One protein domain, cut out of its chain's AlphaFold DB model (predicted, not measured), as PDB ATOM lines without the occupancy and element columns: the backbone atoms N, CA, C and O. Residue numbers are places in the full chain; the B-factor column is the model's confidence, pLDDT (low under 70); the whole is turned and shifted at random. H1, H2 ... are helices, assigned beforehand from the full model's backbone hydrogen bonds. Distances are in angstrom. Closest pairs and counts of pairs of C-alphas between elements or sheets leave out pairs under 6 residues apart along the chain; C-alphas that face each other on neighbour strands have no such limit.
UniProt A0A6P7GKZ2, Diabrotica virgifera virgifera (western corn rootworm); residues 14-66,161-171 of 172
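What this domain is: This is residues 14 to 66 and 161 to 171 of the 172 residues of a protein of Diabrotica virgifera virgifera (western corn rootworm) (UniProt A0A6P7GKZ2). One long helix, H2, makes the backbone of a loose, flat piece; a single-turn helix, H1, lies off its first end, and beyond its last end residues 48 to 59 run out as a narrow loop that folds back at Asn 52. A last stretch, residues 161 to 171, begins beside the middle of H2 and leads away to the small helix H3, on the same side of H2 as H1, while residues 60 to 66 run out on the other side. The printed part has 64 residues with three named helices in the order H1, H2, H3 and no named strand. The class is all helix, though under half of the residues, 29 of 64, are in named elements. The whole is loose, with a radius of gyration of the C-alphas of 15.4 A, and spans 49 by 33 by 13 A.

How they stand to each other: Start at Ala 14 and go on to H1, residues 19 to 22, which touches no helix. A tight link of 4 residues leads to H2, residues 27 to 47; H1 and H2 are only just apart, their closest C-alphas 8.1 A from each other. Residues 21 to 29, of which 27 to 29 belong to H2, stand free. After H2, look at residues 49 to 50 and 56 to 57: they form a short antiparallel pairing. Past the cut comes H3, residues 166 to 169, which is apart from H1 and from H2. In H2 every O i to N i+4 pair is within hydrogen-bond range; H1 and H3, of 4 residues each, are too short for such a pair, and each has its one O i to N i+3 pair within range.

Where its parts are: Find C-alpha 19 at (-24.460, -41.841, 54.955), where H1 begins; it reaches Ile 22, 5.4 A from first to last C-alpha. H2 begins at Pro 27, with its C-alpha at (-15.651, -45.932, 60.636), and runs 30.1 A to C-alpha 47 at (-3.476, -54.113, 34.306). H3 runs 5.6 A from Met 166 to Phe 169, whose C-alpha is at (-22.579, -39.037, 38.721).

The domain as a whole: The two C-alphas farthest apart are those of Gly 23 and Asn 52, at 49.1 A. Residues 48 to 66 hold no named element. Residues 67 to 160 are not printed, and C-alphas 66 and 161 are 13.1 A apart across this cut, which lies in the link from H2 to H3. The mean pLDDT of the printed part is 77.0; look for values under 70 in residues 14 to 25 and 166 to 171 of this predicted model.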
ATOM      1  N   ALA A  14     -20.599 -32.820  48.510       62.03
ATOM      2  CA  ALA A  14     -20.445 -34.271  48.430       62.03
ATOM      3  C   ALA A  14     -20.529 -34.959  49.804       62.03
ATOM      4  O   ALA A  14     -21.206 -35.973  49.940       62.03
ATOM      5  N   ASN A  15     -19.920 -34.361  50.830       62.75
ATOM      6  CA  ASN A  15     -19.885 -34.912  52.179       62.75
ATOM      7  C   ASN A  15     -21.293 -34.932  52.794       62.75
ATOM      8  O   ASN A  15     -21.617 -35.871  53.507       62.75
ATOM      9  N   LEU A  16     -22.160 -33.956  52.476       63.44
ATOM     10  CA  LEU A  16     -23.546 -33.900  52.977       63.44
ATOM     11  C   LEU A  16     -24.404 -35.099  52.545       63.44
ATOM     12  O   LEU A  16     -25.387 -35.410  53.214       63.44
ATOM     13  N   TRP A  17     -24.038 -35.762  51.447       63.09
ATOM     14  CA  TRP A  17     -24.727 -36.948  50.935       63.09
ATOM     15  C   TRP A  17     -24.070 -38.263  51.379       63.09
ATOM     16  O   TRP A  17     -24.546 -39.338  51.013       63.09
ATOM     17  N   GLU A  18     -23.004 -38.208  52.184       63.94
ATOM     18  CA  GLU A  18     -22.420 -39.403  52.784       63.94
ATOM     19  C   GLU A  18     -23.293 -39.897  53.945       63.94
ATOM     20  O   GLU A  18     -23.594 -39.166  54.892       63.94
ATOM     21  N   LEU A  19     -23.665 -41.182  53.906       62.50
ATOM     22  CA  LEU A  19     -24.460 -41.841  54.955       62.50
ATOM     23  C   LEU A  19     -23.759 -41.840  56.331       62.50
ATOM     24  O   LEU A  19     -24.409 -42.032  57.359       62.50
ATOM     25  N   ASP A  20     -22.454 -41.562  56.355       57.03
ATOM     26  CA  ASP A  20     -21.633 -41.447  57.561       57.03
ATOM     27  C   ASP A  20     -21.975 -40.223  58.409       57.03
ATOM     28  O   ASP A  20     -21.895 -40.292  59.633       57.03
ATOM     29  N   ILE A  21     -22.442 -39.128  57.795       59.69
ATOM     30  CA  ILE A  21     -22.917 -37.952  58.544       59.69
ATOM     31  C   ILE A  21     -24.154 -38.303  59.385       59.69
ATOM     32  O   ILE A  21     -24.393 -37.709  60.436       59.69
ATOM     33  N   ILE A  22     -24.920 -39.307  58.953       62.59
ATOM     34  CA  ILE A  22     -26.122 -39.797  59.636       62.59
ATOM     35  C   ILE A  22     -25.768 -40.930  60.630       62.59
ATOM     36  O   ILE A  22     -26.643 -41.457  61.311       62.59
ATOM     37  N   GLY A  23     -24.486 -41.300  60.759       58.34
ATOM     38  CA  GLY A  23     -24.012 -42.326  61.696       58.34
ATOM     39  C   GLY A  23     -24.399 -43.757  61.310       58.34
ATOM     40  O   GLY A  23     -24.521 -44.612  62.183       58.34
ATOM     41  N   ILE A  24     -24.641 -44.015  60.020       65.06
ATOM     42  CA  ILE A  24     -25.163 -45.303  59.533       65.06
ATOM     43  C   ILE A  24     -24.047 -46.341  59.312       65.06
ATOM     44  O   ILE A  24     -24.325 -47.540  59.312       65.06
ATOM     45  N   THR A  25     -22.791 -45.914  59.167       61.94
ATOM     46  CA  THR A  25     -21.672 -46.800  58.811       61.94
ATOM     47  C   THR A  25     -20.574 -46.784  59.872       61.94
ATOM     48  O   THR A  25     -20.246 -45.740  60.434       61.94
ATOM     49  N   ASP A  26     -19.990 -47.955  60.142       72.62
ATOM     50  CA  ASP A  26     -18.859 -48.101  61.060       72.62
ATOM     51  C   ASP A  26     -17.587 -47.470  60.438       72.62
ATOM     52  O   ASP A  26     -17.223 -47.826  59.310       72.62
ATOM     53  N   PRO A  27     -16.878 -46.559  61.137       72.69
ATOM     54  CA  PRO A  27     -15.651 -45.932  60.636       72.69
ATOM     55  C   PRO A  27     -14.559 -46.925  60.209       72.69
ATOM     56  O   PRO A  27     -13.809 -46.652  59.268       72.69
ATOM     57  N   VAL A  28     -14.464 -48.083  60.871       74.06
ATOM     58  CA  VAL A  28     -13.496 -49.138  60.537       74.06
ATOM     59  C   VAL A  28     -13.881 -49.816  59.225       74.06
ATOM     60  O   VAL A  28     -13.026 -50.077  58.374       74.06
ATOM     61  N   GLU A  29     -15.174 -50.063  59.023       73.56
ATOM     62  CA  GLU A  29     -15.685 -50.627  57.777       73.56
ATOM     63  C   GLU A  29     -15.502 -49.649  56.606       73.56
ATOM     64  O   GLU A  29     -15.078 -50.064  55.525       73.56
ATOM     65  N   LYS A  30     -15.728 -48.344  56.825       72.94
ATOM     66  CA  LYS A  30     -15.469 -47.291  55.828       72.94
ATOM     67  C   LYS A  30     -14.005 -47.273  55.398       72.94
ATOM     68  O   LYS A  30     -13.724 -47.389  54.207       72.94
ATOM     69  N   LEU A  31     -13.079 -47.194  56.357       73.31
ATOM     70  CA  LEU A  31     -11.645 -47.164  56.067       73.31
ATOM     71  C   LEU A  31     -11.210 -48.411  55.285       73.31
ATOM     72  O   LEU A  31     -10.457 -48.314  54.320       73.31
ATOM     73  N   THR A  32     -11.735 -49.581  55.658       77.75
ATOM     74  CA  THR A  32     -11.448 -50.843  54.962       77.75
ATOM     75  C   THR A  32     -11.939 -50.810  53.511       77.75
ATOM     76  O   THR A  32     -11.203 -51.186  52.599       77.75
ATOM     77  N   ARG A  33     -13.158 -50.308  53.271       77.06
ATOM     78  CA  ARG A  33     -13.724 -50.159  51.922       77.06
ATOM     79  C   ARG A  33     -12.959 -49.141  51.077       77.06
ATOM     80  O   ARG A  33     -12.764 -49.379  49.891       77.06
ATOM     81  N   GLU A  34     -12.511 -48.031  51.659       79.69
ATOM     82  CA  GLU A  34     -11.714 -47.017  50.955       79.69
ATOM     83  C   GLU A  34     -10.343 -47.549  50.532       79.69
ATOM     84  O   GLU A  34      -9.900 -47.296  49.408       79.69
ATOM     85  N   VAL A  35      -9.687 -48.318  51.406       83.69
ATOM     86  CA  VAL A  35      -8.421 -48.989  51.088       83.69
ATOM     87  C   VAL A  35      -8.623 -49.982  49.944       83.69
ATOM     88  O   VAL A  35      -7.936 -49.864  48.930       83.69
ATOM     89  N   ALA A  36      -9.617 -50.872  50.038       81.44
ATOM     90  CA  ALA A  36      -9.926 -51.838  48.980       81.44
ATOM     91  C   ALA A  36     -10.290 -51.153  47.648       81.44
ATOM     92  O   ALA A  36      -9.821 -51.540  46.580       81.44
ATOM     93  N   ALA A  37     -11.064 -50.065  47.696       81.62
ATOM     94  CA  ALA A  37     -11.417 -49.275  46.520       81.62
ATOM     95  C   ALA A  37     -10.190 -48.630  45.854       81.62
ATOM     96  O   ALA A  37     -10.102 -48.574  44.623       81.62
ATOM     97  N   LYS A  38      -9.232 -48.150  46.655       85.31
ATOM     98  CA  LYS A  38      -7.966 -47.600  46.162       85.31
ATOM     99  C   LYS A  38      -7.087 -48.685  45.545       85.31
ATOM    100  O   LYS A  38      -6.525 -48.459  44.476       85.31
ATOM    101  N   GLU A  39      -6.995 -49.849  46.178       87.19
ATOM    102  CA  GLU A  39      -6.257 -51.003  45.654       87.19
ATOM    103  C   GLU A  39      -6.844 -51.483  44.322       87.19
ATOM    104  O   GLU A  39      -6.109 -51.598  43.344       87.19
ATOM    105  N   ALA A  40      -8.168 -51.635  44.232       86.25
ATOM    106  CA  ALA A  40      -8.854 -51.994  42.992       86.25
ATOM    107  C   ALA A  40      -8.612 -50.967  41.869       86.25
ATOM    108  O   ALA A  40      -8.405 -51.334  40.711       86.25
ATOM    109  N   LYS A  41      -8.590 -49.668  42.201       87.62
ATOM    110  CA  LYS A  41      -8.285 -48.599  41.238       87.62
ATOM    111  C   LYS A  41      -6.833 -48.653  40.752       87.62
ATOM    112  O   LYS A  41      -6.587 -48.460  39.565       87.62
ATOM    113  N   ASN A  42      -5.880 -48.912  41.646       89.94
ATOM    114  CA  ASN A  42      -4.475 -49.073  41.269       89.94
ATOM    115  C   ASN A  42      -4.292 -50.293  40.359       89.94
ATOM    116  O   ASN A  42      -3.709 -50.165  39.288       89.94
ATOM    117  N   PHE A  43      -4.889 -51.429  40.729       90.62
ATOM    118  CA  PHE A  43      -4.880 -52.649  39.924       90.62
ATOM    119  C   PHE A  43      -5.447 -52.418  38.517       90.62
ATOM    120  O   PHE A  43      -4.881 -52.890  37.532       90.62
ATOM    121  N   PHE A  44      -6.532 -51.647  38.398       90.00
ATOM    122  CA  PHE A  44      -7.082 -51.257  37.100       90.00
ATOM    123  C   PHE A  44      -6.046 -50.518  36.241       90.00
ATOM    124  O   PHE A  44      -5.831 -50.902  35.096       90.00
ATOM    125  N   TYR A  45      -5.363 -49.501  36.777       91.12
ATOM    126  CA  TYR A  45      -4.347 -48.766  36.013       91.12
ATOM    127  C   TYR A  45      -3.101 -49.593  35.685       91.12
ATOM    128  O   TYR A  45      -2.463 -49.346  34.667       91.12
ATOM    129  N   GLU A  46      -2.744 -50.555  36.532       93.56
ATOM    130  CA  GLU A  46      -1.592 -51.434  36.312       93.56
ATOM    131  C   GLU A  46      -1.861 -52.506  35.251       93.56
ATOM    132  O   GLU A  46      -0.952 -52.911  34.525       93.56
ATOM    133  N   THR A  47      -3.106 -52.983  35.167       93.00
ATOM    134  CA  THR A  47      -3.476 -54.113  34.306       93.00
ATOM    135  C   THR A  47      -4.171 -53.708  33.019       93.00
ATOM    136  O   THR A  47      -4.240 -54.532  32.107       93.00
ATOM    137  N   ILE A  48      -4.653 -52.465  32.917       94.50
ATOM    138  CA  ILE A  48      -5.262 -51.970  31.689       94.50
ATOM    139  C   ILE A  48      -4.232 -51.905  30.562       94.50
ATOM    140  O   ILE A  48      -3.154 -51.321  30.682       94.50
ATOM    141  N   ARG A  49      -4.580 -52.515  29.436       93.44
ATOM    142  CA  ARG A  49      -3.803 -52.518  28.200       93.44
ATOM    143  C   ARG A  49      -4.702 -52.078  27.063       93.44
ATOM    144  O   ARG A  49      -5.910 -52.272  27.116       93.44
ATOM    145  N   CYS A  50      -4.105 -51.460  26.056       92.69
ATOM    146  CA  CYS A  50      -4.781 -51.157  24.806       92.69
ATOM    147  C   CYS A  50      -4.155 -52.045  23.736       92.69
ATOM    148  O   CYS A  50      -2.927 -52.046  23.595       92.69
ATOM    149  N   ASP A  51      -4.970 -52.836  23.049       88.12
ATOM    150  CA  ASP A  51      -4.501 -53.649  21.936       88.12
ATOM    151  C   ASP A  51      -4.210 -52.776  20.696       88.12
ATOM    152  O   ASP A  51      -4.438 -51.562  20.671       88.12
ATOM    153  N   ASN A  52      -3.680 -53.393  19.638       87.69
ATOM    154  CA  ASN A  52      -3.359 -52.685  18.394       87.69
ATOM    155  C   ASN A  52      -4.609 -52.198  17.631       87.69
ATOM    156  O   ASN A  52      -4.476 -51.437  16.673       87.69
ATOM    157  N   GLU A  53      -5.802 -52.637  18.036       87.31
ATOM    158  CA  GLU A  53      -7.097 -52.280  17.453       87.31
ATOM    159  C   GLU A  53      -7.804 -51.172  18.259       87.31
ATOM    160  O   GLU A  53      -8.862 -50.691  17.857       87.31
ATOM    161  N   GLY A  54      -7.207 -50.717  19.368       86.50
ATOM    162  CA  GLY A  54      -7.763 -49.673  20.227       86.50
ATOM    163  C   GLY A  54      -8.742 -50.181  21.291       86.50
ATOM    164  O   GLY A  54      -9.447 -49.369  21.896       86.50
ATOM    165  N   ARG A  55      -8.821 -51.497  21.525       86.75
ATOM    166  CA  ARG A  55      -9.658 -52.105  22.565       86.75
ATOM    167  C   ARG A  55      -8.908 -52.152  23.888       86.75
ATOM    168  O   ARG A  55      -7.735 -52.515  23.952       86.75
ATOM    169  N   TYR A  56      -9.616 -51.798  24.956       89.75
ATOM    170  CA  TYR A  56      -9.079 -51.871  26.306       89.75
ATOM    171  C   TYR A  56      -9.301 -53.259  26.897       89.75
ATOM    172  O   TYR A  56     -10.437 -53.706  27.048       89.75
ATOM    173  N   GLU A  57      -8.212 -53.900  27.290       89.31
ATOM    174  CA  GLU A  57      -8.199 -55.153  28.029       89.31
ATOM    175  C   GLU A  57      -7.810 -54.864  29.473       89.31
ATOM    176  O   GLU A  57      -6.881 -54.103  29.736       89.31
ATOM    177  N   VAL A  58      -8.511 -55.470  30.427       91.69
ATOM    178  CA  VAL A  58      -8.198 -55.339  31.849       91.69
ATOM    179  C   VAL A  58      -8.327 -56.697  32.514       91.69
ATOM    180  O   VAL A  58      -9.198 -57.497  32.168       91.69
ATOM    181  N   MET A  59      -7.449 -56.970  33.472       90.75
ATOM    182  CA  MET A  59      -7.542 -58.196  34.250       90.75
ATOM    183  C   MET A  59      -8.726 -58.117  35.217       90.75
ATOM    184  O   MET A  59      -9.085 -57.047  35.707       90.75
ATOM    185  N   LEU A  60      -9.331 -59.265  35.522       89.94
ATOM    186  CA  LEU A  60     -10.359 -59.329  36.556       89.94
ATOM    187  C   LEU A  60      -9.735 -59.033  37.934       89.94
ATOM    188  O   LEU A  60      -8.692 -59.614  38.254       89.94
ATOM    189  N   PRO A  61     -10.344 -58.158  38.754       91.00
ATOM    190  CA  PRO A  61      -9.798 -57.779  40.051       91.00
ATOM    191  C   PRO A  61     -10.132 -58.854  41.090       91.00
ATOM    192  O   PRO A  61     -11.151 -58.788  41.771       91.00
ATOM    193  N   TRP A  62      -9.310 -59.895  41.178       89.88
ATOM    194  CA  TRP A  62      -9.517 -60.994  42.122       89.88
ATOM    195  C   TRP A  62      -9.273 -60.562  43.573       89.88
ATOM    196  O   TRP A  62      -8.286 -59.893  43.872       89.88
ATOM    197  N   LEU A  63     -10.139 -61.012  44.485       88.75
ATOM    198  CA  LEU A  63      -9.959 -60.838  45.927       88.75
ATOM    199  C   LEU A  63      -8.691 -61.564  46.401       88.75
ATOM    200  O   LEU A  63      -8.435 -62.722  46.050       88.75
ATOM    201  N   ASN A  64      -7.921 -60.920  47.279       82.62
ATOM    202  CA  ASN A  64      -6.781 -61.565  47.926       82.62
ATOM    203  C   ASN A  64      -7.246 -62.799  48.715       82.62
ATOM    204  O   ASN A  64      -8.114 -62.705  49.581       82.62
ATOM    205  N   LYS A  65      -6.632 -63.961  48.444       84.88
ATOM    206  CA  LYS A  65      -7.017 -65.264  49.027       84.88
ATOM    207  C   LYS A  65      -8.468 -65.665  48.718       84.88
ATOM    208  O   LYS A  65      -9.105 -66.319  49.548       84.88
ATOM    209  N   HIS A  66      -8.992 -65.288  47.548       83.94
ATOM    210  CA  HIS A  66     -10.313 -65.736  47.122       83.94
ATOM    211  C   HIS A  66     -10.421 -67.273  47.178       83.94
ATOM    212  O   HIS A  66      -9.440 -67.988  46.936       83.94
ATOM    213  N   VAL A 161     -15.483 -55.644  44.196       81.19
ATOM    214  CA  VAL A 161     -16.584 -54.806  43.688       81.19
ATOM    215  C   VAL A 161     -16.055 -53.480  43.127       81.19
ATOM    216  O   VAL A 161     -16.678 -52.873  42.256       81.19
ATOM    217  N   GLY A 162     -14.885 -53.046  43.606       80.25
ATOM    218  CA  GLY A 162     -14.283 -51.766  43.259       80.25
ATOM    219  C   GLY A 162     -14.980 -50.563  43.911       80.25
ATOM    220  O   GLY A 162     -15.895 -50.715  44.728       80.25
ATOM    221  N   PRO A 163     -14.531 -49.336  43.589       77.00
ATOM    222  CA  PRO A 163     -15.113 -48.110  44.127       77.00
ATOM    223  C   PRO A 163     -16.567 -47.917  43.678       77.00
ATOM    224  O   PRO A 163     -16.898 -48.075  42.504       77.00
ATOM    225  N   ASN A 164     -17.430 -47.465  44.592       72.62
ATOM    226  CA  ASN A 164     -18.775 -47.023  44.233       72.62
ATOM    227  C   ASN A 164     -18.707 -45.655  43.534       72.62
ATOM    228  O   ASN A 164     -18.524 -44.622  44.177       72.62
ATOM    229  N   LEU A 165     -18.864 -45.649  42.209       70.62
ATOM    230  CA  LEU A 165     -18.835 -44.428  41.397       70.62
ATOM    231  C   LEU A 165     -20.198 -43.721  41.301       70.62
ATOM    232  O   LEU A 165     -20.286 -42.668  40.678       70.62
ATOM    233  N   MET A 166     -21.263 -44.250  41.913       61.97
ATOM    234  CA  MET A 166     -22.614 -43.688  41.783       61.97
ATOM    235  C   MET A 166     -22.713 -42.265  42.350       61.97
ATOM    236  O   MET A 166     -23.380 -41.411  41.769       61.97
ATOM    237  N   ASN A 167     -21.981 -41.979  43.430       53.53
ATOM    238  CA  ASN A 167     -21.936 -40.643  44.030       53.53
ATOM    239  C   ASN A 167     -21.239 -39.606  43.133       53.53
ATOM    240  O   ASN A 167     -21.512 -38.418  43.258       53.53
ATOM    241  N   LEU A 168     -20.374 -40.040  42.206       54.38
ATOM    242  CA  LEU A 168     -19.686 -39.142  41.274       54.38
ATOM    243  C   LEU A 168     -20.635 -38.614  40.186       54.38
ATOM    244  O   LEU A 168     -20.500 -37.472  39.763       54.38
ATOM    245  N   PHE A 169     -21.620 -39.415  39.767       46.09
ATOM    246  CA  PHE A 169     -22.579 -39.037  38.721       46.09
ATOM    247  C   PHE A 169     -23.727 -38.147  39.218       46.09
ATOM    248  O   PHE A 169     -24.381 -37.505  38.406       46.09
ATOM    249  N   LEU A 170     -23.975 -38.096  40.531       44.72
ATOM    250  CA  LEU A 170     -25.018 -37.252  41.135       44.72
ATOM    251  C   LEU A 170     -24.558 -35.806  41.397       44.72
ATOM    252  O   LEU A 170     -25.366 -34.974  41.803       44.72
ATOM    253  N   LEU A 171     -23.271 -35.512  41.187       40.88
ATOM    254  CA  LEU A 171     -22.655 -34.196  41.395       40.88
ATOM    255  C   LEU A 171     -22.432 -33.417  40.081       40.88
ATOM    256  O   LEU A 171     -21.739 -32.399  40.095       40.88
TER     257      LEU A 171